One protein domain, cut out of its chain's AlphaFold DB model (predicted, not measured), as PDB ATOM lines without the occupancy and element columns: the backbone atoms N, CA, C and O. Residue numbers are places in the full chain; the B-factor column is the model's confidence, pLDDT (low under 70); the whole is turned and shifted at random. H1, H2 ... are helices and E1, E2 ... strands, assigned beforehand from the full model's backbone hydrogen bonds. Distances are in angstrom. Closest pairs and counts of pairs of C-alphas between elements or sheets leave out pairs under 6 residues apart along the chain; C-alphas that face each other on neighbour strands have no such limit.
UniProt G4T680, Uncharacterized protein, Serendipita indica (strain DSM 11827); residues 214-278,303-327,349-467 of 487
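Overview. This is residues 214 to 278, 303 to 327 and 349 to 467 of the 487 residues of an uncharacterized protein of Serendipita indica (strain DSM 11827) (UniProt G4T680). What is the overall shape? It is a closed barrel of eight antiparallel strands, E1 to E8 in ring order, with the long helix H2 packed slantwise on its outside and short H1 beside H2. H3 and H4 lie away from the barrel wall. What is it made of? The printed part has 209 residues with four named helices and eight named strands, in the order H1 H2 H3 E1 H4 E2 E3 E4 E5 E6 E7 E8, and the class is mixed. How large is it? It is compact, with a radius of gyration of the C-alphas of 16.7 A and spans of 47 by 47 by 37 A.

Along the chain. Where are the helices? H1 is residues 214 to 218, from C-alpha 214 at (-20.885, -132.820, 87.125); H2 is 247 to 263, 24.1 A long; H3 is 274 to 277; H4 is 319 to 327. Where are the strands? E1 is residues 308 to 317, 29.4 A; E2 is 351 to 365, 37.4 A, and bends by 63 degrees at residue 362; E3 is 379 to 385; E4 is 398 to 406, 25.9 A; E5 is 412 to 420, 25.8 A. E6 is 423 to 431, 25.5 A; E7 is 441 to 447; E8 is 456 to 463, ending at C-alpha 463, (-26.811, -137.300, 62.877).

Arrangement. How does the ring run? E2 to E8 form a meander, each strand the antiparallel neighbour of the one before, as in the hairpin E4 and E5, where N 403 and O 415 are 2.8 A apart. E1 is the antiparallel neighbour of E2, with N 312 and O 356 at 2.7 A, and of E8, with N 313 and O 460 at 2.8 A. Where are the helices? H2 is on the barrel, outside it, at a height over the sheet of 8.6 A; the closest C-alphas of H2 and E8 are those of Ile 253 and Pro 458, 5.4 A. H1 touches residues 249 to 256 of H2, the closest C-alphas being Ser 214 and His 252, 4.5 A; H3 and H4 are not on the barrel. Are the helix backbones in order? Every O i to N i+4 pair is within hydrogen-bond range in H1, H2 and H4, and H3 is too short for one.

Size, cuts and confidence. Where is it cut? Residues 279 to 302 and 328 to 348 are not printed; the C-alphas across the gaps are 13.7 A and 17.1 A apart. Which links are long? H1 to H2, E2 to E3 and E3 to E4. Where is confidence low? The pLDDT is under 70 at residues 266 to 268, 271 to 272, 385 to 398, 421 and 465 to 467.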
ATOM      1  N   SER A 214     -20.657-131.963  88.293       91.81
ATOM      2  CA  SER A 214     -20.885-132.820  87.125       91.81
ATOM      3  C   SER A 214     -19.675-133.682  86.781       91.81
ATOM      4  O   SER A 214     -19.843-134.861  86.478       91.81
ATOM      5  N   ARG A 215     -18.452-133.144  86.896       92.44
ATOM      6  CA  ARG A 215     -17.209-133.930  86.780       92.44
ATOM      7  C   ARG A 215     -17.132-135.008  87.852       92.44
ATOM      8  O   ARG A 215     -16.914-136.168  87.521       92.44
ATOM      9  N   ALA A 216     -17.343-134.625  89.108       93.06
ATOM     10  CA  ALA A 216     -17.319-135.539  90.242       93.06
ATOM     11  C   ALA A 216     -18.346-136.666  90.065       93.06
ATOM     12  O   ALA A 216     -18.033-137.823  90.313       93.06
ATOM     13  N   TYR A 217     -19.547-136.363  89.565       94.62
ATOM     14  CA  TYR A 217     -20.552-137.387  89.288       94.62
ATOM     15  C   TYR A 217     -20.133-138.324  88.146       94.62
ATOM     16  O   TYR A 217     -20.181-139.543  88.301       94.62
ATOM     17  N   VAL A 218     -19.725-137.775  86.999       95.81
ATOM     18  CA  VAL A 218     -19.401-138.562  85.797       95.81
ATOM     19  C   VAL A 218     -18.139-139.406  85.991       95.81
ATOM     20  O   VAL A 218     -18.088-140.539  85.531       95.81
ATOM     21  N   TYR A 219     -17.124-138.912  86.694       95.94
ATOM     22  CA  TYR A 219     -15.881-139.662  86.899       95.94
ATOM     23  C   TYR A 219     -15.869-140.502  88.182       95.94
ATOM     24  O   TYR A 219     -14.854-141.120  88.493       95.94
ATOM     25  N   ASN A 220     -16.985-140.574  88.915       95.19
ATOM     26  CA  ASN A 220     -17.139-141.490  90.043       95.19
ATOM     27  C   ASN A 220     -17.538-142.882  89.537       95.19
ATOM     28  O   ASN A 220     -18.681-143.108  89.136       95.19
ATOM     29  N   MET A 221     -16.599-143.826  89.588       94.50
ATOM     30  CA  MET A 221     -16.763-145.167  89.025       94.50
ATOM     31  C   MET A 221     -17.828-146.002  89.750       94.50
ATOM     32  O   MET A 221     -18.395-146.919  89.165       94.50
ATOM     33  N   ARG A 222     -18.211-145.628  90.980       92.50
ATOM     34  CA  ARG A 222     -19.301-146.282  91.734       92.50
ATOM     35  C   ARG A 222     -20.670-146.110  91.064       92.50
ATOM     36  O   ARG A 222     -21.599-146.859  91.366       92.50
ATOM     37  N   ASN A 223     -20.797-145.141  90.155       94.25
ATOM     38  CA  ASN A 223     -22.015-144.892  89.392       94.25
ATOM     39  C   ASN A 223     -22.211-145.861  88.216       94.25
ATOM     40  O   ASN A 223     -23.261-145.791  87.582       94.25
ATOM     41  N   TYR A 224     -21.270-146.764  87.924       94.81
ATOM     42  CA  TYR A 224     -21.353-147.695  86.792       94.81
ATOM     43  C   TYR A 224     -21.302-149.135  87.282       94.81
ATOM     44  O   TYR A 224     -20.360-149.540  87.953       94.81
ATOM     45  N   ASN A 225     -22.341-149.909  86.988       94.00
ATOM     46  CA  ASN A 225     -22.423-151.310  87.384       94.00
ATOM     47  C   ASN A 225     -23.439-152.065  86.519       94.00
ATOM     48  O   ASN A 225     -24.189-151.486  85.736       94.00
ATOM     49  N   GLU A 226     -23.515-153.377  86.709       93.06
ATOM     50  CA  GLU A 226     -24.435-154.234  85.960       93.06
ATOM     51  C   GLU A 226     -25.911-153.827  86.132       93.06
ATOM     52  O   GLU A 226     -26.675-153.831  85.167       93.06
ATOM     53  N   ARG A 227     -26.325-153.383  87.332       92.81
ATOM     54  CA  ARG A 227     -27.738-153.049  87.611       92.81
ATOM     55  C   ARG A 227     -28.239-151.851  86.820       92.81
ATOM     56  O   ARG A 227     -29.440-151.756  86.583       92.81
ATOM     57  N   ASN A 228     -27.351-150.930  86.455       93.81
ATOM     58  CA  ASN A 228     -27.671-149.812  85.572       93.81
ATOM     59  C   ASN A 228     -27.048-149.957  84.184       93.81
ATOM     60  O   ASN A 228     -27.008-148.980  83.435       93.81
ATOM     61  N   LYS A 229     -26.571-151.161  83.842       94.44
ATOM     62  CA  LYS A 229     -25.960-151.479  82.551       94.44
ATOM     63  C   LYS A 229     -24.870-150.475  82.169       94.44
ATOM     64  O   LYS A 229     -24.803-150.065  81.019       94.44
ATOM     65  N   TRP A 230     -24.086-150.024  83.149       95.81
ATOM     66  CA  TRP A 230     -22.970-149.084  82.974       95.81
ATOM     67  C   TRP A 230     -23.328-147.774  82.244       95.81
ATOM     68  O   TRP A 230     -22.453-147.103  81.701       95.81
ATOM     69  N   GLY A 231     -24.607-147.381  82.245       96.12
ATOM     70  CA  GLY A 231     -25.120-146.228  81.505       96.12
ATOM     71  C   GLY A 231     -25.991-145.292  82.351       96.12
ATOM     72  O   GLY A 231     -26.122-145.459  83.566       96.12
ATOM     73  N   PRO A 232     -26.631-144.289  81.725       97.12
ATOM     74  CA  PRO A 232     -27.522-143.338  82.396       97.12
ATOM     75  C   PRO A 232     -28.915-143.923  82.686       97.12
ATOM     76  O   PRO A 232     -29.939-143.266  82.488       97.12
ATOM     77  N   TRP A 233     -28.956-145.156  83.183       96.88
ATOM     78  CA  TRP A 233     -30.172-145.869  83.559       96.88
ATOM     79  C   TRP A 233     -30.336-145.859  85.080       96.88
ATOM     80  O   TRP A 233     -29.356-145.836  85.833       96.88
ATOM     81  N   LEU A 234     -31.576-145.847  85.562       95.31
ATOM     82  CA  LEU A 234     -31.827-146.144  86.967       95.31
ATOM     83  C   LEU A 234     -31.485-147.621  87.223       95.31
ATOM     84  O   LEU A 234     -31.794-148.464  86.379       95.31
ATOM     85  N   PRO A 235     -30.846-147.953  88.360       92.25
ATOM     86  CA  PRO A 235     -30.592-149.342  88.708       92.25
ATOM     87  C   PRO A 235     -31.901-150.123  88.758       92.25
ATOM     88  O   PRO A 235     -32.846-149.686  89.420       92.25
ATOM     89  N   PHE A 236     -31.936-151.282  88.105       84.56
ATOM     90  CA  PHE A 236     -33.101-152.156  88.144       84.56
ATOM     91  C   PHE A 236     -33.429-152.544  89.594       84.56
ATOM     92  O   PHE A 236     -32.574-153.039  90.336       84.56
ATOM     93  N   LYS A 237     -34.672-152.287  90.004       83.62
ATOM     94  CA  LYS A 237     -35.257-152.723  91.280       83.62
ATOM     95  C   LYS A 237     -36.421-153.663  90.994       83.62
ATOM     96  O   LYS A 237     -37.165-153.430  90.043       83.62
ATOM     97  N   ASP A 238     -36.623-154.668  91.838       74.69
ATOM     98  CA  ASP A 238     -37.765-155.575  91.697       74.69
ATOM     99  C   ASP A 238     -39.084-154.783  91.637       74.69
ATOM    100  O   ASP A 238     -39.398-153.996  92.533       74.69
ATOM    101  N   GLY A 239     -39.833-154.958  90.545       72.81
ATOM    102  CA  GLY A 239     -41.088-154.245  90.280       72.81
ATOM    103  C   GLY A 239     -40.955-152.893  89.562       72.81
ATOM    104  O   GLY A 239     -41.982-152.303  89.228       72.81
ATOM    105  N   SER A 240     -39.739-152.406  89.294       79.19
ATOM    106  CA  SER A 240     -39.503-151.266  88.389       79.19
ATOM    107  C   SER A 240     -39.467-151.716  86.926       79.19
ATOM    108  O   SER A 240     -39.173-152.877  86.640       79.19
ATOM    109  N   LYS A 241     -39.777-150.805  85.996       81.94
ATOM    110  CA  LYS A 241     -39.614-151.070  84.562       81.94
ATOM    111  C   LYS A 241     -38.138-151.012  84.204       81.94
ATOM    112  O   LYS A 241     -37.452-150.058  84.572       81.94
ATOM    113  N   ASP A 242     -37.658-151.986  83.442       86.94
ATOM    114  CA  ASP A 242     -36.282-151.944  82.965       86.94
ATOM    115  C   ASP A 242     -36.063-150.772  81.986       86.94
ATOM    116  O   ASP A 242     -36.885-150.483  81.106       86.94
ATOM    117  N   GLY A 243     -34.926-150.091  82.145       90.31
ATOM    118  CA  GLY A 243     -34.485-148.993  81.286       90.31
ATOM    119  C   GLY A 243     -35.198-147.658  81.509       90.31
ATOM    120  O   GLY A 243     -35.393-146.903  80.552       90.31
ATOM    121  N   GLU A 244     -35.585-147.351  82.750       94.62
ATOM    122  CA  GLU A 244     -35.888-145.976  83.161       94.62
ATOM    123  C   GLU A 244     -34.616-145.114  83.156       94.62
ATOM    124  O   GLU A 244     -33.537-145.559  83.548       94.62
ATOM    125  N   ILE A 245     -34.732-143.866  82.700       96.38
ATOM    126  CA  ILE A 245     -33.600-142.937  82.606       96.38
ATOM    127  C   ILE A 245     -33.258-142.395  83.992       96.38
ATOM    128  O   ILE A 245     -34.131-141.899  84.703       96.38
ATOM    129  N   ASN A 246     -31.970-142.387  84.328       97.25
ATOM    130  CA  ASN A 246     -31.446-141.585  85.425       97.25
ATOM    131  C   ASN A 246     -31.135-140.170  84.908       97.25
ATOM    132  O   ASN A 246     -30.053-139.902  84.384       97.25
ATOM    133  N   TYR A 247     -32.092-139.253  85.048       97.06
ATOM    134  CA  TYR A 247     -31.979-137.875  84.574       97.06
ATOM    135  C   TYR A 247     -30.885-137.079  85.290       97.06
ATOM    136  O   TYR A 247     -30.309-136.190  84.670       97.06
ATOM    137  N   ILE A 248     -30.558-137.403  86.549       96.25
ATOM    138  CA  ILE A 248     -29.422-136.787  87.264       96.25
ATOM    139  C   ILE A 248     -28.119-137.124  86.534       96.25
ATOM    140  O   ILE A 248     -27.353-136.229  86.178       96.25
ATOM    141  N   HIS A 249     -27.913-138.406  86.226       97.12
ATOM    142  CA  HIS A 249     -26.758-138.856  85.453       97.12
ATOM    143  C   HIS A 249     -26.736-138.209  84.061       97.12
ATOM    144  O   HIS A 249     -25.724-137.641  83.650       97.12
ATOM    145  N   LEU A 250     -27.875-138.216  83.366       96.31
ATOM    146  CA  LEU A 250     -28.019-137.626  82.038       96.31
ATOM    147  C   LEU A 250     -27.687-136.124  82.012       96.31
ATOM    148  O   LEU A 250     -26.998-135.665  81.102       96.31
ATOM    149  N   TRP A 251     -28.132-135.364  83.017       94.56
ATOM    150  CA  TRP A 251     -27.790-133.950  83.173       94.56
ATOM    151  C   TRP A 251     -26.280-133.753  83.304       94.56
ATOM    152  O   TRP A 251     -25.715-132.953  82.561       94.56
ATOM    153  N   HIS A 252     -25.616-134.496  84.194       95.00
ATOM    154  CA  HIS A 252     -24.175-134.348  84.404       95.00
ATOM    155  C   HIS A 252     -23.357-134.708  83.154       95.00
ATOM    156  O   HIS A 252     -22.371-134.031  82.859       95.00
ATOM    157  N   ILE A 253     -23.795-135.699  82.369       95.62
ATOM    158  CA  ILE A 253     -23.194-136.026  81.064       95.62
ATOM    159  C   ILE A 253     -23.289-134.825  80.113       95.62
ATOM    160  O   ILE A 253     -22.276-134.391  79.558       95.62
ATOM    161  N   ILE A 254     -24.496-134.273  79.934       92.44
ATOM    162  CA  ILE A 254     -24.735-133.117  79.055       92.44
ATOM    163  C   ILE A 254     -23.909-131.916  79.520       92.44
ATOM    164  O   ILE A 254     -23.288-131.240  78.700       92.44
ATOM    165  N   ASP A 255     -23.872-131.665  80.823       89.88
ATOM    166  CA  ASP A 255     -23.170-130.535  81.418       89.88
ATOM    167  C   ASP A 255     -21.650-130.611  81.192       89.88
ATOM    168  O   ASP A 255     -21.056-129.646  80.706       89.88
ATOM    169  N   VAL A 256     -21.021-131.773  81.427       91.31
ATOM    170  CA  VAL A 256     -19.585-131.979  81.148       91.31
ATOM    171  C   VAL A 256     -19.275-131.770  79.666       91.31
ATOM    172  O   VAL A 256     -18.319-131.067  79.326       91.31
ATOM    173  N   LEU A 257     -20.081-132.345  78.768       90.69
ATOM    174  CA  LEU A 257     -19.853-132.244  77.325       90.69
ATOM    175  C   LEU A 257     -20.015-130.812  76.813       90.69
ATOM    176  O   LEU A 257     -19.191-130.363  76.016       90.69
ATOM    177  N   ARG A 258     -21.025-130.076  77.291       86.19
ATOM    178  CA  ARG A 258     -21.248-128.670  76.917       86.19
ATOM    179  C   ARG A 258     -20.101-127.775  77.362       86.19
ATOM    180  O   ARG A 258     -19.620-126.984  76.554       86.19
ATOM    181  N   HIS A 259     -19.621-127.932  78.596       84.25
ATOM    182  CA  HIS A 259     -18.473-127.169  79.082       84.25
ATOM    183  C   HIS A 259     -17.201-127.489  78.287       84.25
ATOM    184  O   HIS A 259     -16.514-126.573  77.838       84.25
ATOM    185  N   ASN A 260     -16.918-128.773  78.035       86.06
ATOM    186  CA  ASN A 260     -15.754-129.171  77.240       86.06
ATOM    187  C   ASN A 260     -15.797-128.646  75.799       86.06
ATOM    188  O   ASN A 260     -14.751-128.280  75.251       86.06
ATOM    189  N   ALA A 261     -16.980-128.628  75.185       83.06
ATOM    190  CA  ALA A 261     -17.183-128.095  73.846       83.06
ATOM    191  C   ALA A 261     -16.961-126.573  73.824       83.06
ATOM    192  O   ALA A 261     -16.170-126.076  73.019       83.06
ATOM    193  N   HIS A 262     -17.555-125.852  74.782       80.88
ATOM    194  CA  HIS A 262     -17.409-124.403  74.929       80.88
ATOM    195  C   HIS A 262     -15.947-123.970  75.138       80.88
ATOM    196  O   HIS A 262     -15.464-123.097  74.424       80.88
ATOM    197  N   GLU A 263     -15.207-124.614  76.049       79.44
ATOM    198  CA  GLU A 263     -13.784-124.313  76.317       79.44
ATOM    199  C   GLU A 263     -12.883-124.440  75.082       79.44
ATOM    200  O   GLU A 263     -11.825-123.818  75.007       79.44
ATOM    201  N   ARG A 264     -13.287-125.252  74.102       75.19
ATOM    202  CA  ARG A 264     -12.518-125.519  72.880       75.19
ATOM    203  C   ARG A 264     -13.051-124.754  71.673       75.19
ATOM    204  O   ARG A 264     -12.683-125.088  70.549       75.19
ATOM    205  N   ASN A 265     -13.908-123.751  71.898       70.25
ATOM    206  CA  ASN A 265     -14.626-123.000  70.862       70.25
ATOM    207  C   ASN A 265     -15.352-123.915  69.862       70.25
ATOM    208  O   ASN A 265     -15.483-123.586  68.685       70.25
ATOM    209  N   ASN A 266     -15.789-125.087  70.321       62.31
ATOM    210  CA  ASN A 266     -16.477-126.061  69.498       62.31
ATOM    211  C   ASN A 266     -17.982-125.981  69.779       62.31
ATOM    212  O   ASN A 266     -18.445-126.396  70.840       62.31
ATOM    213  N   CYS A 267     -18.741-125.429  68.835       61.47
ATOM    214  CA  CYS A 267     -20.191-125.259  68.949       61.47
ATOM    215  C   CYS A 267     -20.992-126.359  68.235       61.47
ATOM    216  O   CYS A 267     -22.209-126.240  68.153       61.47
ATOM    217  N   ASP A 268     -20.346-127.422  67.741       61.59
ATOM    218  CA  ASP A 268     -20.994-128.432  66.890       61.59
ATOM    219  C   ASP A 268     -21.948-129.380  67.640       61.59
ATOM    220  O   ASP A 268     -22.535-130.261  67.015       61.59
ATOM    221  N   LEU A 269     -22.122-129.232  68.961       73.56
ATOM    222  CA  LEU A 269     -23.113-130.014  69.709       73.56
ATOM    223  C   LEU A 269     -24.523-129.807  69.116       73.56
ATOM    224  O   LEU A 269     -24.834-128.697  68.680       73.56
ATOM    225  N   PRO A 270     -25.401-130.830  69.132       70.06
ATOM    226  CA  PRO A 270     -26.710-130.818  68.467       70.06
ATOM    227  C   PRO A 270     -27.754-129.996  69.244       70.06
ATOM    228  O   PRO A 270     -28.844-130.468  69.570       70.06
ATOM    229  N   ILE A 271     -27.416-128.750  69.570       67.25
ATOM    230  CA  ILE A 271     -28.292-127.793  70.239       67.25
ATOM    231  C   ILE A 271     -29.061-127.042  69.149       67.25
ATOM    232  O   ILE A 271     -28.800-125.881  68.843       67.25
ATOM    233  N   ASP A 272     -30.009-127.750  68.538       66.06
ATOM    234  CA  ASP A 272     -30.904-127.230  67.496       66.06
ATOM    235  C   ASP A 272     -32.284-126.855  68.070       66.06
ATOM    236  O   ASP A 272     -33.320-127.014  67.421       66.06
ATOM    237  N   GLY A 273     -32.299-126.388  69.323       79.00
ATOM    238  CA  GLY A 273     -33.516-126.062  70.056       79.00
ATOM    239  C   GLY A 273     -34.267-127.290  70.584       79.00
ATOM    240  O   GLY A 273     -33.952-128.447  70.289       79.00
ATOM    241  N   ILE A 274     -35.345-127.025  71.329       85.12
ATOM    242  CA  ILE A 274     -36.295-128.048  71.806       85.12
ATOM    243  C   ILE A 274     -36.866-128.834  70.623       85.12
ATOM    244  O   ILE A 274     -37.180-130.022  70.733       85.12
ATOM    245  N   GLY A 275     -36.944-128.180  69.466       85.19
ATOM    246  CA  GLY A 275     -37.328-128.778  68.215       85.19
ATOM    247  C   GLY A 275     -36.599-130.069  67.852       85.19
ATOM    248  O   GLY A 275     -37.189-130.904  67.164       85.19
ATOM    249  N   GLY A 276     -35.370-130.261  68.334       88.12
ATOM    250  CA  GLY A 276     -34.600-131.479  68.115       88.12
ATOM    251  C   GLY A 276     -35.222-132.736  68.729       88.12
ATOM    252  O   GLY A 276     -34.947-133.817  68.229       88.12
ATOM    253  N   LEU A 277     -36.085-132.619  69.746       91.69
ATOM    254  CA  LEU A 277     -36.725-133.752  70.438       91.69
ATOM    255  C   LEU A 277     -37.901-134.376  69.667       91.69
ATOM    256  O   LEU A 277     -38.400-135.444  70.041       91.69
ATOM    257  N   ARG A 278     -38.374-133.694  68.621       90.06
ATOM    258  CA  ARG A 278     -39.541-134.083  67.820       90.06
ATOM    259  C   ARG A 278     -39.327-135.422  67.122       90.06
ATOM    260  O   ARG A 278     -38.230-135.714  66.646       90.06
ATOM    261  N   TRP A 303     -36.779-147.645  62.225       91.38
ATOM    262  CA  TRP A 303     -37.641-146.786  63.022       91.38
ATOM    263  C   TRP A 303     -36.845-145.840  63.930       91.38
ATOM    264  O   TRP A 303     -37.371-144.796  64.306       91.38
ATOM    265  N   ALA A 304     -35.597-146.173  64.279       92.88
ATOM    266  CA  ALA A 304     -34.749-145.347  65.134       92.88
ATOM    267  C   ALA A 304     -33.903-144.329  64.349       92.88
ATOM    268  O   ALA A 304     -33.503-143.314  64.917       92.88
ATOM    269  N   GLY A 305     -33.703-144.532  63.043       91.31
ATOM    270  CA  GLY A 305     -32.936-143.633  62.176       91.31
ATOM    271  C   GLY A 305     -31.430-143.881  62.235       91.31
ATOM    272  O   GLY A 305     -30.651-142.933  62.093       91.31
ATOM    273  N   VAL A 306     -31.029-145.133  62.453       92.69
ATOM    274  CA  VAL A 306     -29.645-145.582  62.614       92.69
ATOM    275  C   VAL A 306     -28.799-145.331  61.370       92.69
ATOM    276  O   VAL A 306     -27.706-144.778  61.489       92.69
ATOM    277  N   GLU A 307     -29.299-145.686  60.184       88.81
ATOM    278  CA  GLU A 307     -28.532-145.638  58.932       88.81
ATOM    279  C   GLU A 307     -28.085-144.203  58.640       88.81
ATOM    280  O   GLU A 307     -28.925-143.309  58.489       88.81
ATOM    281  N   GLY A 308     -26.781-143.933  58.570       87.06
ATOM    282  CA  GLY A 308     -26.355-142.544  58.446       87.06
ATOM    283  C   GLY A 308     -24.898-142.213  58.714       87.06
ATOM    284  O   GLY A 308     -24.112-143.018  59.206       87.06
ATOM    285  N   VAL A 309     -24.577-140.947  58.457       86.81
ATOM    286  CA  VAL A 309     -23.387-140.259  58.960       86.81
ATOM    287  C   VAL A 309     -23.725-139.566  60.274       86.81
ATOM    288  O   VAL A 309     -24.632-138.729  60.336       86.81
ATOM    289  N   TRP A 310     -22.927-139.848  61.291       89.94
ATOM    290  CA  TRP A 310     -23.065-139.348  62.646       89.94
ATOM    291  C   TRP A 310     -21.794-138.637  63.117       89.94
ATOM    292  O   TRP A 310     -20.682-138.972  62.708       89.94
ATOM    293  N   MET A 311     -21.968-137.665  64.001       88.62
ATOM    294  CA  MET A 311     -20.913-137.056  64.799       88.62
ATOM    295  C   MET A 311     -21.024-137.572  66.227       88.62
ATOM    296  O   MET A 311     -22.121-137.678  66.766       88.62
ATOM    297  N   ARG A 312     -19.887-137.884  66.840       90.56
ATOM    298  CA  ARG A 312     -19.769-138.359  68.214       90.56
ATOM    299  C   ARG A 312     -18.747-137.513  68.953       90.56
ATOM    300  O   ARG A 312     -17.577-137.500  68.580       90.56
ATOM    301  N   THR A 313     -19.157-136.869  70.032       90.62
ATOM    302  CA  THR A 313     -18.236-136.284  71.007       90.62
ATOM    303  C   THR A 313     -18.001-137.242  72.154       90.62
ATOM    304  O   THR A 313     -18.959-137.837  72.639       90.62
ATOM    305  N   VAL A 314     -16.761-137.348  72.620       92.94
ATOM    306  CA  VAL A 314     -16.393-138.069  73.847       92.94
ATOM    307  C   VAL A 314     -15.511-137.185  74.721       92.94
ATOM    308  O   VAL A 314     -14.712-136.405  74.190       92.94
ATOM    309  N   SER A 315     -15.637-137.314  76.043       93.31
ATOM    310  CA  SER A 315     -14.674-136.747  77.001       93.31
ATOM    311  C   SER A 315     -14.079-137.808  77.915       93.31
ATOM    312  O   SER A 315     -14.720-138.827  78.166       93.31
ATOM    313  N   PHE A 316     -12.868-137.550  78.402       93.81
ATOM    314  CA  PHE A 316     -12.195-138.352  79.424       93.81
ATOM    315  C   PHE A 316     -11.115-137.538  80.138       93.81
ATOM    316  O   PHE A 316     -10.545-136.630  79.535       93.81
ATOM    317  N   MET A 317     -10.818-137.866  81.394       93.56
ATOM    318  CA  MET A 317      -9.677-137.312  82.139       93.56
ATOM    319  C   MET A 317      -8.458-138.245  82.075       93.56
ATOM    320  O   MET A 317      -8.577-139.377  81.600       93.56
ATOM    321  N   ASP A 318      -7.283-137.775  82.509       92.88
ATOM    322  CA  ASP A 318      -6.088-138.625  82.608       92.88
ATOM    323  C   ASP A 318      -6.361-139.824  83.527       92.88
ATOM    324  O   ASP A 318      -7.012-139.700  84.566       92.88
ATOM    325  N   TYR A 319      -5.861-140.999  83.142       91.75
ATOM    326  CA  TYR A 319      -6.089-142.227  83.899       91.75
ATOM    327  C   TYR A 319      -5.501-142.162  85.316       91.75
ATOM    328  O   TYR A 319      -6.086-142.718  86.240       91.75
ATOM    329  N   ARG A 320      -4.379-141.460  85.527       91.81
ATOM    330  CA  ARG A 320      -3.787-141.298  86.865       91.81
ATOM    331  C   ARG A 320      -4.667-140.444  87.758       91.81
ATOM    332  O   ARG A 320      -4.855-140.807  88.912       91.81
ATOM    333  N   ASP A 321      -5.240-139.375  87.218       93.12
ATOM    334  CA  ASP A 321      -6.178-138.525  87.948       93.12
ATOM    335  C   ASP A 321      -7.469-139.305  88.248       93.12
ATOM    336  O   ASP A 321      -7.989-139.259  89.362       93.12
ATOM    337  N   LEU A 322      -7.971-140.084  87.280       93.62
ATOM    338  CA  LEU A 322      -9.145-140.940  87.472       93.62
ATOM    339  C   LEU A 322      -8.902-141.970  88.578       93.62
ATOM    340  O   LEU A 322      -9.756-142.177  89.445       93.62
ATOM    341  N   HIS A 323      -7.722-142.587  88.558       92.56
ATOM    342  CA  HIS A 323      -7.325-143.557  89.560       92.56
ATOM    343  C   HIS A 323      -7.107-142.906  90.932       92.56
ATOM    344  O   HIS A 323      -7.475-143.470  91.968       92.56
ATOM    345  N   ALA A 324      -6.558-141.689  90.945       91.06
ATOM    346  CA  ALA A 324      -6.413-140.872  92.140       91.06
ATOM    347  C   ALA A 324      -7.770-140.619  92.803       91.06
ATOM    348  O   ALA A 324      -7.936-140.890  93.992       91.06
ATOM    349  N   TYR A 325      -8.747-140.190  92.002       91.75
ATOM    350  CA  TYR A 325     -10.096-139.860  92.443       91.75
ATOM    351  C   TYR A 325     -10.854-141.050  93.040       91.75
ATOM    352  O   TYR A 325     -11.521-140.905  94.062       91.75
ATOM    353  N   ASN A 326     -10.770-142.218  92.397       92.00
ATOM    354  CA  ASN A 326     -11.626-143.358  92.729       92.00
ATOM    355  C   ASN A 326     -11.009-144.328  93.740       92.00
ATOM    356  O   ASN A 326     -11.756-144.937  94.509       92.00
ATOM    357  N   TRP A 327      -9.677-144.465  93.761       89.00
ATOM    358  CA  TRP A 327      -9.008-145.511  94.549       89.00
ATOM    359  C   TRP A 327      -7.840-145.030  95.410       89.00
ATOM    360  O   TRP A 327      -7.416-145.773  96.291       89.00
ATOM    361  N   PHE A 349      -4.649-130.597  85.837       88.75
ATOM    362  CA  PHE A 349      -5.863-131.356  85.557       88.75
ATOM    363  C   PHE A 349      -6.374-130.979  84.170       88.75
ATOM    364  O   PHE A 349      -6.613-129.806  83.867       88.75
ATOM    365  N   ALA A 350      -6.569-131.981  83.320       85.25
ATOM    366  CA  ALA A 350      -7.071-131.771  81.979       85.25
ATOM    367  C   ALA A 350      -8.006-132.898  81.554       85.25
ATOM    368  O   ALA A 350      -7.784-134.078  81.821       85.25
ATOM    369  N   GLU A 351      -9.025-132.518  80.792       90.19
ATOM    370  CA  GLU A 351      -9.859-133.467  80.069       90.19
ATOM    371  C   GLU A 351      -9.490-133.460  78.589       90.19
ATOM    372  O   GLU A 351      -9.274-132.419  77.960       90.19
ATOM    373  N   ALA A 352      -9.451-134.638  77.990       90.12
ATOM    374  CA  ALA A 352      -9.518-134.776  76.556       90.12
ATOM    375  C   ALA A 352     -10.976-134.638  76.109       90.12
ATOM    376  O   ALA A 352     -11.874-135.250  76.675       90.12
ATOM    377  N   PHE A 353     -11.197-133.866  75.048       89.00
ATOM    378  CA  PHE A 353     -12.451-133.821  74.300       89.00
ATOM    379  C   PHE A 353     -12.136-134.184  72.855       89.00
ATOM    380  O   PHE A 353     -11.160-133.676  72.283       89.00
ATOM    381  N   ARG A 354     -12.905-135.094  72.264       86.44
ATOM    382  CA  ARG A 354     -12.709-135.540  70.880       86.44
ATOM    383  C   ARG A 354     -14.029-135.525  70.145       86.44
ATOM    384  O   ARG A 354     -15.038-135.950  70.692       86.44
ATOM    385  N   VAL A 355     -13.974-135.091  68.891       85.19
ATOM    386  CA  VAL A 355     -15.078-135.184  67.939       85.19
ATOM    387  C   VAL A 355     -14.706-136.220  66.892       85.19
ATOM    388  O   VAL A 355     -13.623-136.166  66.309       85.19
ATOM    389  N   ILE A 356     -15.581-137.195  66.691       84.62
ATOM    390  CA  ILE A 356     -15.361-138.370  65.858       84.62
ATOM    391  C   ILE A 356     -16.523-138.462  64.881       84.62
ATOM    392  O   ILE A 356     -17.681-138.351  65.275       84.62
ATOM    393  N   ARG A 357     -16.223-138.694  63.609       83.94
ATOM    394  CA  ARG A 357     -17.241-138.977  62.601       83.94
ATOM    395  C   ARG A 357     -17.430-140.487  62.485       83.94
ATOM    396  O   ARG A 357     -16.447-141.214  62.371       83.94
ATOM    397  N   ALA A 358     -18.675-140.938  62.510       85.12
ATOM    398  CA  ALA A 358     -19.066-142.338  62.425       85.12
ATOM    399  C   ALA A 358     -20.038-142.549  61.260       85.12
ATOM    400  O   ALA A 358     -20.859-141.684  60.957       85.12
ATOM    401  N   TYR A 359     -19.951-143.703  60.613       86.88
ATOM    402  CA  TYR A 359     -20.905-144.153  59.606       86.88
ATOM    403  C   TYR A 359     -21.572-145.403  60.146       86.88
ATOM    404  O   TYR A 359     -20.854-146.345  60.456       86.88
ATOM    405  N   PHE A 360     -22.897-145.420  60.262       89.44
ATOM    406  CA  PHE A 360     -23.647-146.593  60.706       89.44
ATOM    407  C   PHE A 360     -24.491-147.152  59.574       89.44
ATOM    408  O   PHE A 360     -25.145-146.397  58.853       89.44
ATOM    409  N   THR A 361     -24.487-148.478  59.471       87.50
ATOM    410  CA  THR A 361     -25.299-149.243  58.535       87.50
ATOM    411  C   THR A 361     -26.070-150.333  59.265       87.50
ATOM    412  O   THR A 361     -25.503-151.113  60.033       87.50
ATOM    413  N   VAL A 362     -27.372-150.401  59.010       89.25
ATOM    414  CA  VAL A 362     -28.263-151.440  59.523       89.25
ATOM    415  C   VAL A 362     -27.960-152.756  58.813       89.25
ATOM    416  O   VAL A 362     -27.988-152.840  57.586       89.25
ATOM    417  N   VAL A 363     -27.691-153.804  59.591       89.31
ATOM    418  CA  VAL A 363     -27.345-155.136  59.062       89.31
ATOM    419  C   VAL A 363     -28.450-156.162  59.281       89.31
ATOM    420  O   VAL A 363     -28.627-157.074  58.471       89.31
ATOM    421  N   ARG A 364     -29.223-156.009  60.356       90.44
ATOM    422  CA  ARG A 364     -30.314-156.914  60.720       90.44
ATOM    423  C   ARG A 364     -31.357-156.150  61.522       90.44
ATOM    424  O   ARG A 364     -31.021-155.294  62.330       90.44
ATOM    425  N   VAL A 365     -32.618-156.513  61.337       92.44
ATOM    426  CA  VAL A 365     -33.726-156.089  62.194       92.44
ATOM    427  C   VAL A 365     -34.465-157.348  62.613       92.44
ATOM    428  O   VAL A 365     -34.663-158.241  61.789       92.44
ATOM    429  N   GLU A 366     -34.793-157.454  63.894       92.81
ATOM    430  CA  GLU A 366     -35.574-158.581  64.409       92.81
ATOM    431  C   GLU A 366     -36.995-158.592  63.831       92.81
ATOM    432  O   GLU A 366     -37.485-157.591  63.309       92.81
ATOM    433  N   GLU A 367     -37.674-159.733  63.908       89.69
ATOM    434  CA  GLU A 367     -39.025-159.868  63.347       89.69
ATOM    435  C   GLU A 367     -40.060-159.041  64.122       89.69
ATOM    436  O   GLU A 367     -40.976-158.463  63.537       89.69
ATOM    437  N   THR A 368     -39.899-158.956  65.445       89.94
ATOM    438  CA  THR A 368     -40.835-158.293  66.358       89.94
ATOM    439  C   THR A 368     -40.096-157.489  67.416       89.94
ATOM    440  O   THR A 368     -39.024-157.887  67.863       89.94
ATOM    441  N   GLY A 369     -40.681-156.369  67.842       90.00
ATOM    442  CA  GLY A 369     -40.191-155.602  68.986       90.00
ATOM    443  C   GLY A 369     -40.511-156.211  70.349       90.00
ATOM    444  O   GLY A 369     -41.256-157.192  70.438       90.00
ATOM    445  N   PRO A 370     -39.953-155.618  71.418       91.38
ATOM    446  CA  PRO A 370     -40.157-156.085  72.779       91.38
ATOM    447  C   PRO A 370     -41.631-155.968  73.203       91.38
ATOM    448  O   PRO A 370     -42.397-155.201  72.598       91.38
ATOM    449  N   PRO A 371     -42.049-156.692  74.260       88.31
ATOM    450  CA  PRO A 371     -43.388-156.565  74.824       88.31
ATOM    451  C   PRO A 371     -43.755-155.096  75.088       88.31
ATOM    452  O   PRO A 371     -42.989-154.345  75.681       88.31
ATOM    453  N   GLY A 372     -44.923-154.669  74.601       88.44
ATOM    454  CA  GLY A 372     -45.377-153.272  74.665       88.44
ATOM    455  C   GLY A 372     -45.006-152.412  73.451       88.44
ATOM    456  O   GLY A 372     -45.716-151.451  73.167       88.44
ATOM    457  N   TYR A 373     -43.988-152.799  72.672       91.38
ATOM    458  CA  TYR A 373     -43.549-152.084  71.467       91.38
ATOM    459  C   TYR A 373     -43.310-153.033  70.274       91.38
ATOM    460  O   TYR A 373     -42.240-153.000  69.665       91.38
ATOM    461  N   PRO A 374     -44.300-153.849  69.857       90.88
ATOM    462  CA  PRO A 374     -44.111-154.874  68.821       90.88
ATOM    463  C   PRO A 374     -43.687-154.305  67.457       90.88
ATOM    464  O   PRO A 374     -43.037-154.989  66.672       90.88
ATOM    465  N   HIS A 375     -44.007-153.037  67.182       89.44
ATOM    466  CA  HIS A 375     -43.651-152.326  65.947       89.44
ATOM    467  C   HIS A 375     -42.281-151.627  66.001       89.44
ATOM    468  O   HIS A 375     -41.982-150.785  65.147       89.44
ATOM    469  N   ARG A 376     -41.477-151.923  67.026       92.38
ATOM    470  CA  ARG A 376     -40.128-151.389  67.248       92.38
ATOM    471  C   ARG A 376     -39.133-152.542  67.461       92.38
ATOM    472  O   ARG A 376     -38.596-152.682  68.558       92.38
ATOM    473  N   PRO A 377     -38.936-153.407  66.446       94.12
ATOM    474  CA  PRO A 377     -37.972-154.507  66.514       94.12
ATOM    475  C   PRO A 377     -36.561-154.010  66.802       94.12
ATOM    476  O   PRO A 377     -36.190-152.923  66.355       94.12
ATOM    477  N   THR A 378     -35.766-154.810  67.510       96.38
ATOM    478  CA  THR A 378     -34.355-154.489  67.746       96.38
ATOM    479  C   THR A 378     -33.633-154.350  66.410       96.38
ATOM    480  O   THR A 378     -33.719-155.222  65.539       96.38
ATOM    481  N   ILE A 379     -32.928-153.237  66.241       96.06
ATOM    482  CA  ILE A 379     -32.095-152.958  65.073       96.06
ATOM    483  C   ILE A 379     -30.662-153.312  65.443       96.06
ATOM    484  O   ILE A 379     -30.153-152.810  66.438       96.06
ATOM    485  N   HIS A 380     -30.001-154.129  64.632       95.31
ATOM    486  CA  HIS A 380     -28.569-154.388  64.716       95.31
ATOM    487  C   HIS A 380     -27.858-153.597  63.625       95.31
ATOM    488  O   HIS A 380     -28.259-153.626  62.453       95.31
ATOM    489  N   PHE A 381     -26.782-152.921  63.998       93.19
ATOM    490  CA  PHE A 381     -26.006-152.095  63.091       93.19
ATOM    491  C   PHE A 381     -24.514-152.342  63.254       93.19
ATOM    492  O   PHE A 381     -24.034-152.749  64.313       93.19
ATOM    493  N   VAL A 382     -23.791-152.056  62.180       89.81
ATOM    494  CA  VAL A 382     -22.336-151.962  62.189       89.81
ATOM    495  C   VAL A 382     -21.932-150.550  61.819       89.81
ATOM    496  O   VAL A 382     -22.659-149.847  61.111       89.81
ATOM    497  N   GLY A 383     -20.777-150.122  62.295       84.81
ATOM    498  CA  GLY A 383     -20.232-148.824  61.986       84.81
ATOM    499  C   GLY A 383     -18.754-148.835  61.696       84.81
ATOM    500  O   GLY A 383     -18.018-149.711  62.139       84.81
ATOM    501  N   ASP A 384     -18.341-147.813  60.964       77.00
ATOM    502  CA  ASP A 384     -16.944-147.485  60.739       77.00
ATOM    503  C   ASP A 384     -16.725-146.040  61.180       77.00
ATOM    504  O   ASP A 384     -17.436-145.129  60.736       77.00
ATOM    505  N   THR A 385     -15.760-145.799  62.062       64.88
ATOM    506  CA  THR A 385     -15.296-144.437  62.329       64.88
ATOM    507  C   THR A 385     -13.928-144.245  61.683       64.88
ATOM    508  O   THR A 385     -12.890-144.557  62.272       64.88
ATOM    509  N   ALA A 386     -13.919-143.729  60.458       53.94
ATOM    510  CA  ALA A 386     -12.681-143.440  59.751       53.94
ATOM    511  C   ALA A 386     -11.906-142.309  60.440       53.94
ATOM    512  O   ALA A 386     -12.479-141.278  60.806       53.94
ATOM    513  N   ILE A 387     -10.584-142.455  60.551       51.53
ATOM    514  CA  ILE A 387      -9.712-141.341  60.930       51.53
ATOM    515  C   ILE A 387      -9.622-140.391  59.719       51.53
ATOM    516  O   ILE A 387      -9.209-140.837  58.647       51.53
ATOM    517  N   PRO A 388      -9.951-139.089  59.856       43.62
ATOM    518  CA  PRO A 388     -10.001-138.145  58.731       43.62
ATOM    519  C   PRO A 388      -8.725-138.080  57.879       43.62
ATOM    520  O   PRO A 388      -8.799-137.801  56.686       43.62
ATOM    521  N   ASN A 389      -7.565-138.369  58.478       44.84
ATOM    522  CA  ASN A 389      -6.257-138.252  57.831       44.84
ATOM    523  C   ASN A 389      -5.742-139.556  57.193       44.84
ATOM    524  O   ASN A 389      -4.773-139.500  56.445       44.84
ATOM    525  N   TYR A 390      -6.372-140.710  57.456       47.78
ATOM    526  CA  TYR A 390      -5.933-142.017  56.940       47.78
ATOM    527  C   TYR A 390      -7.114-142.890  56.474       47.78
ATOM    528  O   TYR A 390      -7.316-143.987  56.983       47.78
ATOM    529  N   PRO A 391      -7.900-142.451  55.472       49.97
ATOM    530  CA  PRO A 391      -9.076-143.186  54.989       49.97
ATOM    531  C   PRO A 391      -8.749-144.479  54.212       49.97
ATOM    532  O   PRO A 391      -9.657-145.117  53.686       49.97
ATOM    533  N   HIS A 392      -7.468-144.826  54.054       49.12
ATOM    534  CA  HIS A 392      -7.002-145.973  53.264       49.12
ATOM    535  C   HIS A 392      -6.313-147.053  54.099       49.12
ATOM    536  O   HIS A 392      -5.978-148.104  53.557       49.12
ATOM    537  N   ASP A 393      -6.104-146.814  55.396       51.72
ATOM    538  CA  ASP A 393      -5.494-147.796  56.282       51.72
ATOM    539  C   ASP A 393      -6.579-148.578  57.024       51.72
ATOM    540  O   ASP A 393      -7.042-148.180  58.092       51.72
ATOM    541  N   VAL A 394      -6.986-149.705  56.435       51.78
ATOM    542  CA  VAL A 394      -8.041-150.584  56.964       51.78
ATOM    543  C   VAL A 394      -7.694-151.118  58.362       51.78
ATOM    544  O   VAL A 394      -8.594-151.411  59.143       51.78
ATOM    545  N   SER A 395      -6.404-151.177  58.722       50.59
ATOM    546  CA  SER A 395      -5.951-151.590  60.061       50.59
ATOM    547  C   SER A 395      -6.243-150.549  61.152       50.59
ATOM    548  O   SER A 395      -6.231-150.868  62.340       50.59
ATOM    549  N   MET A 396      -6.555-149.311  60.755       49.41
ATOM    550  CA  MET A 396      -6.921-148.201  61.639       49.41
ATOM    551  C   MET A 396      -8.436-147.952  61.699       49.41
ATOM    552  O   MET A 396      -8.876-147.021  62.384       49.41
ATOM    553  N   HIS A 397      -9.245-148.741  60.982       59.91
ATOM    554  CA  HIS A 397     -10.700-148.608  61.010       59.91
ATOM    555  C   HIS A 397     -11.228-149.039  62.377       59.91
ATOM    556  O   HIS A 397     -10.873-150.097  62.898       59.91
ATOM    557  N   ARG A 398     -12.094-148.213  62.966       68.31
ATOM    558  CA  ARG A 398     -12.778-148.574  64.209       68.31
ATOM    559  C   ARG A 398     -14.085-149.234  63.832       68.31
ATOM    560  O   ARG A 398     -14.979-148.558  63.322       68.31
ATOM    561  N   ILE A 399     -14.162-150.538  64.052       79.31
ATOM    562  CA  ILE A 399     -15.373-151.304  63.784       79.31
ATOM    563  C   ILE A 399     -16.270-151.167  65.007       79.31
ATOM    564  O   ILE A 399     -15.874-151.515  66.122       79.31
ATOM    565  N   THR A 400     -17.459-150.624  64.788       86.06
ATOM    566  CA  THR A 400     -18.517-150.549  65.786       86.06
ATOM    567  C   THR A 400     -19.563-151.612  65.482       86.06
ATOM    568  O   THR A 400     -19.986-151.744  64.340       86.06
ATOM    569  N   GLU A 401     -20.014-152.345  66.489       93.38
ATOM    570  CA  GLU A 401     -21.118-153.305  66.396       93.38
ATOM    571  C   GLU A 401     -22.107-152.977  67.512       93.38
ATOM    572  O   GLU A 401     -21.705-152.759  68.655       93.38
ATOM    573  N   GLY A 402     -23.393-152.873  67.193       95.94
ATOM    574  CA  GLY A 402     -24.354-152.366  68.160       95.94
ATOM    575  C   GLY A 402     -25.800-152.705  67.879       95.94
ATOM    576  O   GLY A 402     -26.162-153.255  66.836       95.94
ATOM    577  N   THR A 403     -26.635-152.344  68.846       97.38
ATOM    578  CA  THR A 403     -28.080-152.511  68.803       97.38
ATOM    579  C   THR A 403     -28.817-151.248  69.232       97.38
ATOM    580  O   THR A 403     -28.333-150.457  70.047       97.38
ATOM    581  N   VAL A 404     -30.014-151.079  68.674       97.62
ATOM    582  CA  VAL A 404     -31.003-150.094  69.110       97.62
ATOM    583  C   VAL A 404     -32.310-150.808  69.414       97.62
ATOM    584  O   VAL A 404     -32.834-151.536  68.568       97.62
ATOM    585  N   SER A 405     -32.844-150.605  70.614       96.31
ATOM    586  CA  SER A 405     -34.066-151.263  71.087       96.31
ATOM    587  C   SER A 405     -34.913-150.339  71.960       96.31
ATOM    588  O   SER A 405     -34.461-149.288  72.421       96.31
ATOM    589  N   MET A 406     -36.174-150.723  72.170       95.50
ATOM    590  CA  MET A 406     -37.045-150.075  73.147       95.50
ATOM    591  C   MET A 406     -36.878-150.701  74.530       95.50
ATOM    592  O   MET A 406     -36.897-151.922  74.663       95.50
ATOM    593  N   THR A 407     -36.775-149.869  75.564       94.94
ATOM    594  CA  THR A 407     -36.868-150.314  76.959       94.94
ATOM    595  C   THR A 407     -38.325-150.533  77.370       94.94
ATOM    596  O   THR A 407     -39.248-149.992  76.753       94.94
ATOM    597  N   GLU A 408     -38.559-151.277  78.454       92.62
ATOM    598  CA  GLU A 408     -39.907-151.454  79.022       92.62
ATOM    599  C   GLU A 408     -40.515-150.116  79.476       92.62
ATOM    600  O   GLU A 408     -41.729-149.896  79.398       92.62
ATOM    601  N   ALA A 409     -39.657-149.184  79.898       92.06
ATOM    602  CA  ALA A 409     -40.012-147.813  80.247       92.06
ATOM    603  C   ALA A 409     -40.310-146.903  79.036       92.06
ATOM    604  O   ALA A 409     -40.600-145.717  79.218       92.06
ATOM    605  N   GLY A 410     -40.252-147.422  77.805       92.62
ATOM    606  CA  GLY A 410     -40.558-146.656  76.598       92.62
ATOM    607  C   GLY A 410     -39.467-145.680  76.184       92.62
ATOM    608  O   GLY A 410     -39.771-144.644  75.602       92.62
ATOM    609  N   GLN A 411     -38.204-146.000  76.472       94.94
ATOM    610  CA  GLN A 411     -37.042-145.208  76.062       94.94
ATOM    611  C   GLN A 411     -36.272-145.922  74.949       94.94
ATOM    612  O   GLN A 411     -36.182-147.147  74.936       94.94
ATOM    613  N   VAL A 412     -35.708-145.167  74.007       96.75
ATOM    614  CA  VAL A 412     -34.875-145.741  72.941       96.75
ATOM    615  C   VAL A 412     -33.452-145.893  73.472       96.75
ATOM    616  O   VAL A 412     -32.768-144.900  73.743       96.75
ATOM    617  N   ARG A 413     -33.005-147.140  73.617       97.31
ATOM    618  CA  ARG A 413     -31.677-147.495  74.115       97.31
ATOM    619  C   ARG A 413     -30.739-147.817  72.965       97.31
ATOM    620  O   ARG A 413     -31.090-148.575  72.066       97.31
ATOM    621  N   TRP A 414     -29.534-147.271  73.054       98.12
ATOM    622  CA  TRP A 414     -28.408-147.581  72.186       98.12
ATOM    623  C   TRP A 414     -27.331-148.286  73.005       98.12
ATOM    624  O   TRP A 414     -26.919-147.773  74.045       98.12
ATOM    625  N   SER A 415     -26.879-149.441  72.519       97.56
ATOM    626  CA  SER A 415     -25.801-150.233  73.119       97.56
ATOM    627  C   SER A 415     -24.858-150.687  72.014       97.56
ATOM    628  O   SER A 415     -25.312-151.300  71.045       97.56
ATOM    629  N   PHE A 416     -23.578-150.332  72.088       96.31
ATOM    630  CA  PHE A 416     -22.623-150.675  71.034       96.31
ATOM    631  C   PHE A 416     -21.182-150.752  71.524       96.31
ATOM    632  O   PHE A 416     -20.740-149.926  72.320       96.31
ATOM    633  N   ASN A 417     -20.429-151.684  70.946       94.62
ATOM    634  CA  ASN A 417     -19.006-151.854  71.190       94.62
ATOM    635  C   ASN A 417     -18.202-151.322  70.009       94.62
ATOM    636  O   ASN A 417     -18.597-151.465  68.855       94.62
ATOM    637  N   THR A 418     -17.070-150.682  70.282       89.75
ATOM    638  CA  THR A 418     -16.144-150.165  69.270       89.75
ATOM    639  C   THR A 418     -14.757-150.734  69.507       89.75
ATOM    640  O   THR A 418     -14.150-150.461  70.542       89.75
ATOM    641  N   ARG A 419     -14.225-151.472  68.530       85.75
ATOM    642  CA  ARG A 419     -12.863-152.020  68.585       85.75
ATOM    643  C   ARG A 419     -11.867-151.032  67.983       85.75
ATOM    644  O   ARG A 419     -12.050-150.560  66.861       85.75
ATOM    645  N   VAL A 420     -10.814-150.705  68.733       76.69
ATOM    646  CA  VAL A 420      -9.758-149.757  68.345       76.69
ATOM    647  C   VAL A 420      -8.404-150.289  68.795       76.69
ATOM    648  O   VAL A 420      -8.126-150.332  69.989       76.69
ATOM    649  N   GLY A 421      -7.537-150.660  67.848       68.75
ATOM    650  CA  GLY A 421      -6.154-151.043  68.157       68.75
ATOM    651  C   GLY A 421      -6.029-152.204  69.152       68.75
ATOM    652  O   GLY A 421      -5.137-152.176  69.991       68.75
ATOM    653  N   GLY A 422      -6.938-153.183  69.092       72.00
ATOM    654  CA  GLY A 422      -6.969-154.334  70.004       72.00
ATOM    655  C   GLY A 422      -7.742-154.115  71.311       72.00
ATOM    656  O   GLY A 422      -7.967-155.084  72.022       72.00
ATOM    657  N   HIS A 423      -8.194-152.892  71.601       81.06
ATOM    658  CA  HIS A 423      -9.058-152.590  72.746       81.06
ATOM    659  C   HIS A 423     -10.523-152.499  72.320       81.06
ATOM    660  O   HIS A 423     -10.825-151.939  71.261       81.06
ATOM    661  N   GLU A 424     -11.431-152.997  73.153       88.88
ATOM    662  CA  GLU A 424     -12.875-152.917  72.930       88.88
ATOM    663  C   GLU A 424     -13.516-151.950  73.932       88.88
ATOM    664  O   GLU A 424     -13.308-152.039  75.139       88.88
ATOM    665  N   TRP A 425     -14.278-150.990  73.410       92.31
ATOM    666  CA  TRP A 425     -14.950-149.958  74.196       92.31
ATOM    667  C   TRP A 425     -16.460-150.128  74.086       92.31
ATOM    668  O   TRP A 425     -16.988-150.060  72.977       92.31
ATOM    669  N   SER A 426     -17.149-150.280  75.211       95.81
ATOM    670  CA  SER A 426     -18.609-150.317  75.295       95.81
ATOM    671  C   SER A 426     -19.191-148.905  75.354       95.81
ATOM    672  O   SER A 426     -18.526-147.933  75.725       95.81
ATOM    673  N   SER A 427     -20.425-148.734  74.895       97.38
ATOM    674  CA  SER A 427     -21.141-147.462  74.902       97.38
ATOM    675  C   SER A 427     -22.631-147.683  75.105       97.38
ATOM    676  O   SER A 427     -23.286-148.356  74.313       97.38
ATOM    677  N   GLU A 428     -23.161-147.052  76.148       98.00
ATOM    678  CA  GLU A 428     -24.539-147.187  76.607       98.00
ATOM    679  C   GLU A 428     -25.191-145.811  76.664       98.00
ATOM    680  O   GLU A 428     -24.717-144.909  77.360       98.00
ATOM    681  N   GLY A 429     -26.267-145.624  75.901       97.94
ATOM    682  CA  GLY A 429     -26.860-144.307  75.709       97.94
ATOM    683  C   GLY A 429     -28.368-144.296  75.509       97.94
ATOM    684  O   GLY A 429     -28.992-145.267  75.077       97.94
ATOM    685  N   VAL A 430     -28.936-143.137  75.815       97.75
ATOM    686  CA  VAL A 430     -30.354-142.801  75.695       97.75
ATOM    687  C   VAL A 430     -30.523-141.891  74.488       97.75
ATOM    688  O   VAL A 430     -29.875-140.845  74.419       97.75
ATOM    689  N   GLN A 431     -31.413-142.233  73.556       96.69
ATOM    690  CA  GLN A 431     -31.852-141.257  72.560       96.69
ATOM    691  C   GLN A 431     -32.786-140.245  73.223       96.69
ATOM    692  O   GLN A 431     -33.818-140.612  73.783       96.69
ATOM    693  N   LEU A 432     -32.444-138.965  73.148       94.56
ATOM    694  CA  LEU A 432     -33.274-137.904  73.703       94.56
ATOM    695  C   LEU A 432     -34.482-137.662  72.803       94.56
ATOM    696  O   LEU A 432     -34.311-137.478  71.605       94.56
ATOM    697  N   GLY A 433     -35.688-137.576  73.361       92.75
ATOM    698  CA  GLY A 433     -36.904-137.269  72.601       92.75
ATOM    699  C   GLY A 433     -37.550-138.498  71.958       92.75
ATOM    700  O   GLY A 433     -37.467-139.603  72.483       92.75
ATOM    701  N   ARG A 434     -38.260-138.296  70.845       91.88
ATOM    702  CA  ARG A 434     -38.992-139.368  70.144       91.88
ATOM    703  C   ARG A 434     -38.103-140.153  69.174       91.88
ATOM    704  O   ARG A 434     -36.910-139.893  69.019       91.88
ATOM    705  N   VAL A 435     -38.704-141.126  68.493       91.44
ATOM    706  CA  VAL A 435     -38.076-141.863  67.389       91.44
ATOM    707  C   VAL A 435     -37.512-140.916  66.323       91.44
ATOM    708  O   VAL A 435     -38.160-139.934  65.949       91.44
ATOM    709  N   GLN A 436     -36.301-141.209  65.837       92.00
ATOM    710  CA  GLN A 436     -35.564-140.358  64.894       92.00
ATOM    711  C   GLN A 436     -35.456-138.894  65.361       92.00
ATOM    712  O   GLN A 436     -35.675-137.953  64.591       92.00
ATOM    713  N   SER A 437     -35.170-138.703  66.646       91.94
ATOM    714  CA  SER A 437     -34.938-137.385  67.226       91.94
ATOM    715  C   SER A 437     -33.557-136.857  66.845       91.94
ATOM    716  O   SER A 437     -32.542-137.549  66.956       91.94
ATOM    717  N   ARG A 438     -33.511-135.598  66.415       90.62
ATOM    718  CA  ARG A 438     -32.279-134.887  66.068       90.62
ATOM    719  C   ARG A 438     -31.413-134.564  67.284       90.62
ATOM    720  O   ARG A 438     -30.206-134.410  67.118       90.62
ATOM    721  N   ALA A 439     -31.994-134.531  68.485       91.31
ATOM    722  CA  ALA A 439     -31.237-134.362  69.726       91.31
ATOM    723  C   ALA A 439     -30.211-135.493  69.947       91.31
ATOM    724  O   ALA A 439     -29.256-135.313  70.698       91.31
ATOM    725  N   GLY A 440     -30.364-136.630  69.260       93.94
ATOM    726  CA  GLY A 440     -29.368-137.693  69.236       93.94
ATOM    727  C   GLY A 440     -29.338-138.518  70.520       93.94
ATOM    728  O   GLY A 440     -30.330-138.614  71.240       93.94
ATOM    729  N   VAL A 441     -28.196-139.147  70.774       97.00
ATOM    730  CA  VAL A 441     -27.973-140.136  71.829       97.00
ATOM    731  C   VAL A 441     -26.937-139.614  72.811       97.00
ATOM    732  O   VAL A 441     -25.832-139.250  72.410       97.00
ATOM    733  N   VAL A 442     -27.274-139.612  74.094       97.44
ATOM    734  CA  VAL A 442     -26.390-139.185  75.184       97.44
ATOM    735  C   VAL A 442     -26.134-140.364  76.106       97.44
ATOM    736  O   VAL A 442     -27.063-141.092  76.458       97.44
ATOM    737  N   GLY A 443     -24.881-140.570  76.498       98.06
ATOM    738  CA  GLY A 443     -24.523-141.760  77.250       98.06
ATOM    739  C   GLY A 443     -23.107-141.776  77.792       98.06
ATOM    740  O   GLY A 443     -22.425-140.751  77.858       98.06
ATOM    741  N   ILE A 444     -22.692-142.977  78.171       98.31
ATOM    742  CA  ILE A 444     -21.399-143.277  78.776       98.31
ATOM    743  C   ILE A 444     -20.679-144.299  77.915       98.31
ATOM    744  O   ILE A 444     -21.277-145.274  77.463       98.31
ATOM    745  N   TRP A 445     -19.400-144.055  77.660       96.88
ATOM    746  CA  TRP A 445     -18.494-145.056  77.123       96.88
ATOM    747  C   TRP A 445     -17.626-145.593  78.260       96.88
ATOM    748  O   TRP A 445     -17.317-144.862  79.201       96.88
ATOM    749  N   SER A 446     -17.243-146.857  78.169       95.62
ATOM    750  CA  SER A 446     -16.367-147.542  79.123       95.62
ATOM    751  C   SER A 446     -15.594-148.653  78.413       95.62
ATOM    752  O   SER A 446     -15.807-148.898  77.222       95.62
ATOM    753  N   SER A 447     -14.656-149.299  79.098       93.00
ATOM    754  CA  SER A 447     -14.093-150.571  78.619       93.00
ATOM    755  C   SER A 447     -15.195-151.626  78.485       93.00
ATOM    756  O   SER A 447     -16.154-151.603  79.255       93.00
ATOM    757  N   ALA A 448     -15.090-152.523  77.505       91.69
ATOM    758  CA  ALA A 448     -16.103-153.552  77.266       91.69
ATOM    759  C   ALA A 448     -16.108-154.685  78.303       91.69
ATOM    760  O   ALA A 448     -17.158-155.284  78.522       91.69
ATOM    761  N   ASP A 449     -14.971-154.947  78.953       91.38
ATOM    762  CA  ASP A 449     -14.857-155.989  79.981       91.38
ATOM    763  C   ASP A 449     -15.387-155.524  81.349       91.38
ATOM    764  O   ASP A 449     -15.741-156.345  82.195       91.38
ATOM    765  N   HIS A 450     -15.508-154.204  81.540       91.12
ATOM    766  CA  HIS A 450     -15.994-153.570  82.766       91.12
ATOM    767  C   HIS A 450     -15.238-154.030  84.033       91.12
ATOM    768  O   HIS A 450     -15.850-154.259  85.081       91.12
ATOM    769  N   GLU A 451     -13.912-154.157  83.943       90.69
ATOM    770  CA  GLU A 451     -13.040-154.481  85.071       90.69
ATOM    771  C   GLU A 451     -13.054-153.371  86.135       90.69
ATOM    772  O   GLU A 451     -13.401-152.218  85.877       90.69
ATOM    773  N   GLU A 452     -12.650-153.705  87.364       85.94
ATOM    774  CA  GLU A 452     -12.773-152.811  88.526       85.94
ATOM    775  C   GLU A 452     -12.087-151.449  88.339       85.94
ATOM    776  O   GLU A 452     -12.560-150.452  88.879       85.94
ATOM    777  N   HIS A 453     -10.999-151.395  87.570       89.06
ATOM    778  CA  HIS A 453     -10.224-150.176  87.327       89.06
ATOM    779  C   HIS A 453     -10.437-149.588  85.932       89.06
ATOM    780  O   HIS A 453      -9.713-148.674  85.527       89.06
ATOM    781  N   ASP A 454     -11.428-150.089  85.197       90.75
ATOM    782  CA  ASP A 454     -11.688-149.618  83.851       90.75
ATOM    783  C   ASP A 454     -12.237-148.187  83.843       90.75
ATOM    784  O   ASP A 454     -13.041-147.797  84.695       90.75
ATOM    785  N   PRO A 455     -11.823-147.369  82.861       94.25
ATOM    786  CA  PRO A 455     -12.285-146.000  82.772       94.25
ATOM    787  C   PRO A 455     -13.700-145.925  82.192       94.25
ATOM    788  O   PRO A 455     -14.102-146.736  81.355       94.25
ATOM    789  N   ALA A 456     -14.412-144.864  82.563       95.75
ATOM    790  CA  ALA A 456     -15.659-144.461  81.932       95.75
ATOM    791  C   ALA A 456     -15.690-142.948  81.684       95.75
ATOM    792  O   ALA A 456     -15.027-142.164  82.372       95.75
ATOM    793  N   GLY A 457     -16.475-142.520  80.700       97.00
ATOM    794  CA  GLY A 457     -16.664-141.104  80.417       97.00
ATOM    795  C   GLY A 457     -17.870-140.805  79.529       97.00
ATOM    796  O   GLY A 457     -18.501-141.708  78.981       97.00
ATOM    797  N   PRO A 458     -18.212-139.521  79.361       97.62
ATOM    798  CA  PRO A 458     -19.433-139.121  78.681       97.62
ATOM    799  C   PRO A 458     -19.273-139.109  77.158       97.62
ATOM    800  O   PRO A 458     -18.202-138.785  76.628       97.62
ATOM    801  N   PHE A 459     -20.366-139.388  76.444       96.56
ATOM    802  CA  PHE A 459     -20.484-139.151  75.009       96.56
ATOM    803  C   PHE A 459     -21.834-138.549  74.602       96.56
ATOM    804  O   PHE A 459     -22.853-138.730  75.267       96.56
ATOM    805  N   TRP A 460     -21.831-137.871  73.454       95.38
ATOM    806  CA  TRP A 460     -23.036-137.440  72.742       95.38
ATOM    807  C   TRP A 460     -22.855-137.733  71.257       95.38
ATOM    808  O   TRP A 460     -21.820-137.413  70.677       95.38
ATOM    809  N   LEU A 461     -23.832-138.397  70.658       94.12
ATOM    810  CA  LEU A 461     -23.853-138.874  69.284       94.12
ATOM    811  C   LEU A 461     -25.073-138.281  68.552       94.12
ATOM    812  O   LEU A 461     -26.193-138.426  69.027       94.12
ATOM    813  N   TRP A 462     -24.895-137.632  67.400       92.75
ATOM    814  CA  TRP A 462     -25.994-137.039  66.617       92.75
ATOM    815  C   TRP A 462     -25.771-137.132  65.107       92.75
ATOM    816  O   TRP A 462     -24.645-137.268  64.631       92.75
ATOM    817  N   LYS A 463     -26.857-137.093  64.331       90.19
ATOM    818  CA  LYS A 463     -26.811-137.300  62.877       90.19
ATOM    819  C   LYS A 463     -26.462-136.012  62.138       90.19
ATOM    820  O   LYS A 463     -26.980-134.943  62.456       90.19
ATOM    821  N   CYS A 464     -25.602-136.114  61.127       84.56
ATOM    822  CA  CYS A 464     -25.148-134.962  60.345       84.56
ATOM    823  C   CYS A 464     -26.270-134.397  59.457       84.56
ATOM    824  O   CYS A 464     -26.996-135.156  58.816       84.56
ATOM    825  N   GLY A 465     -26.375-133.068  59.366       69.00
ATOM    826  CA  GLY A 465     -27.389-132.373  58.559       69.00
ATOM    827  C   GLY A 465     -27.183-132.434  57.044       69.00
ATOM    828  O   GLY A 465     -28.152-132.383  56.293       69.00
ATOM    829  N   GLU A 466     -25.937-132.555  56.586       56.81
ATOM    830  CA  GLU A 466     -25.610-132.516  55.160       56.81
ATOM    831  C   GLU A 466     -25.470-133.915  54.553       56.81
ATOM    832  O   GLU A 466     -24.854-134.812  55.140       56.81
ATOM    833  N   SER A 467     -25.966-134.052  53.316       46.75
ATOM    834  CA  SER A 467     -25.641-135.114  52.353       46.75
ATOM    835  C   SER A 467     -24.150-135.042  51.988       46.75
ATOM    836  O   SER A 467     -23.736-134.742  50.865       46.75
TER     837      SER A 467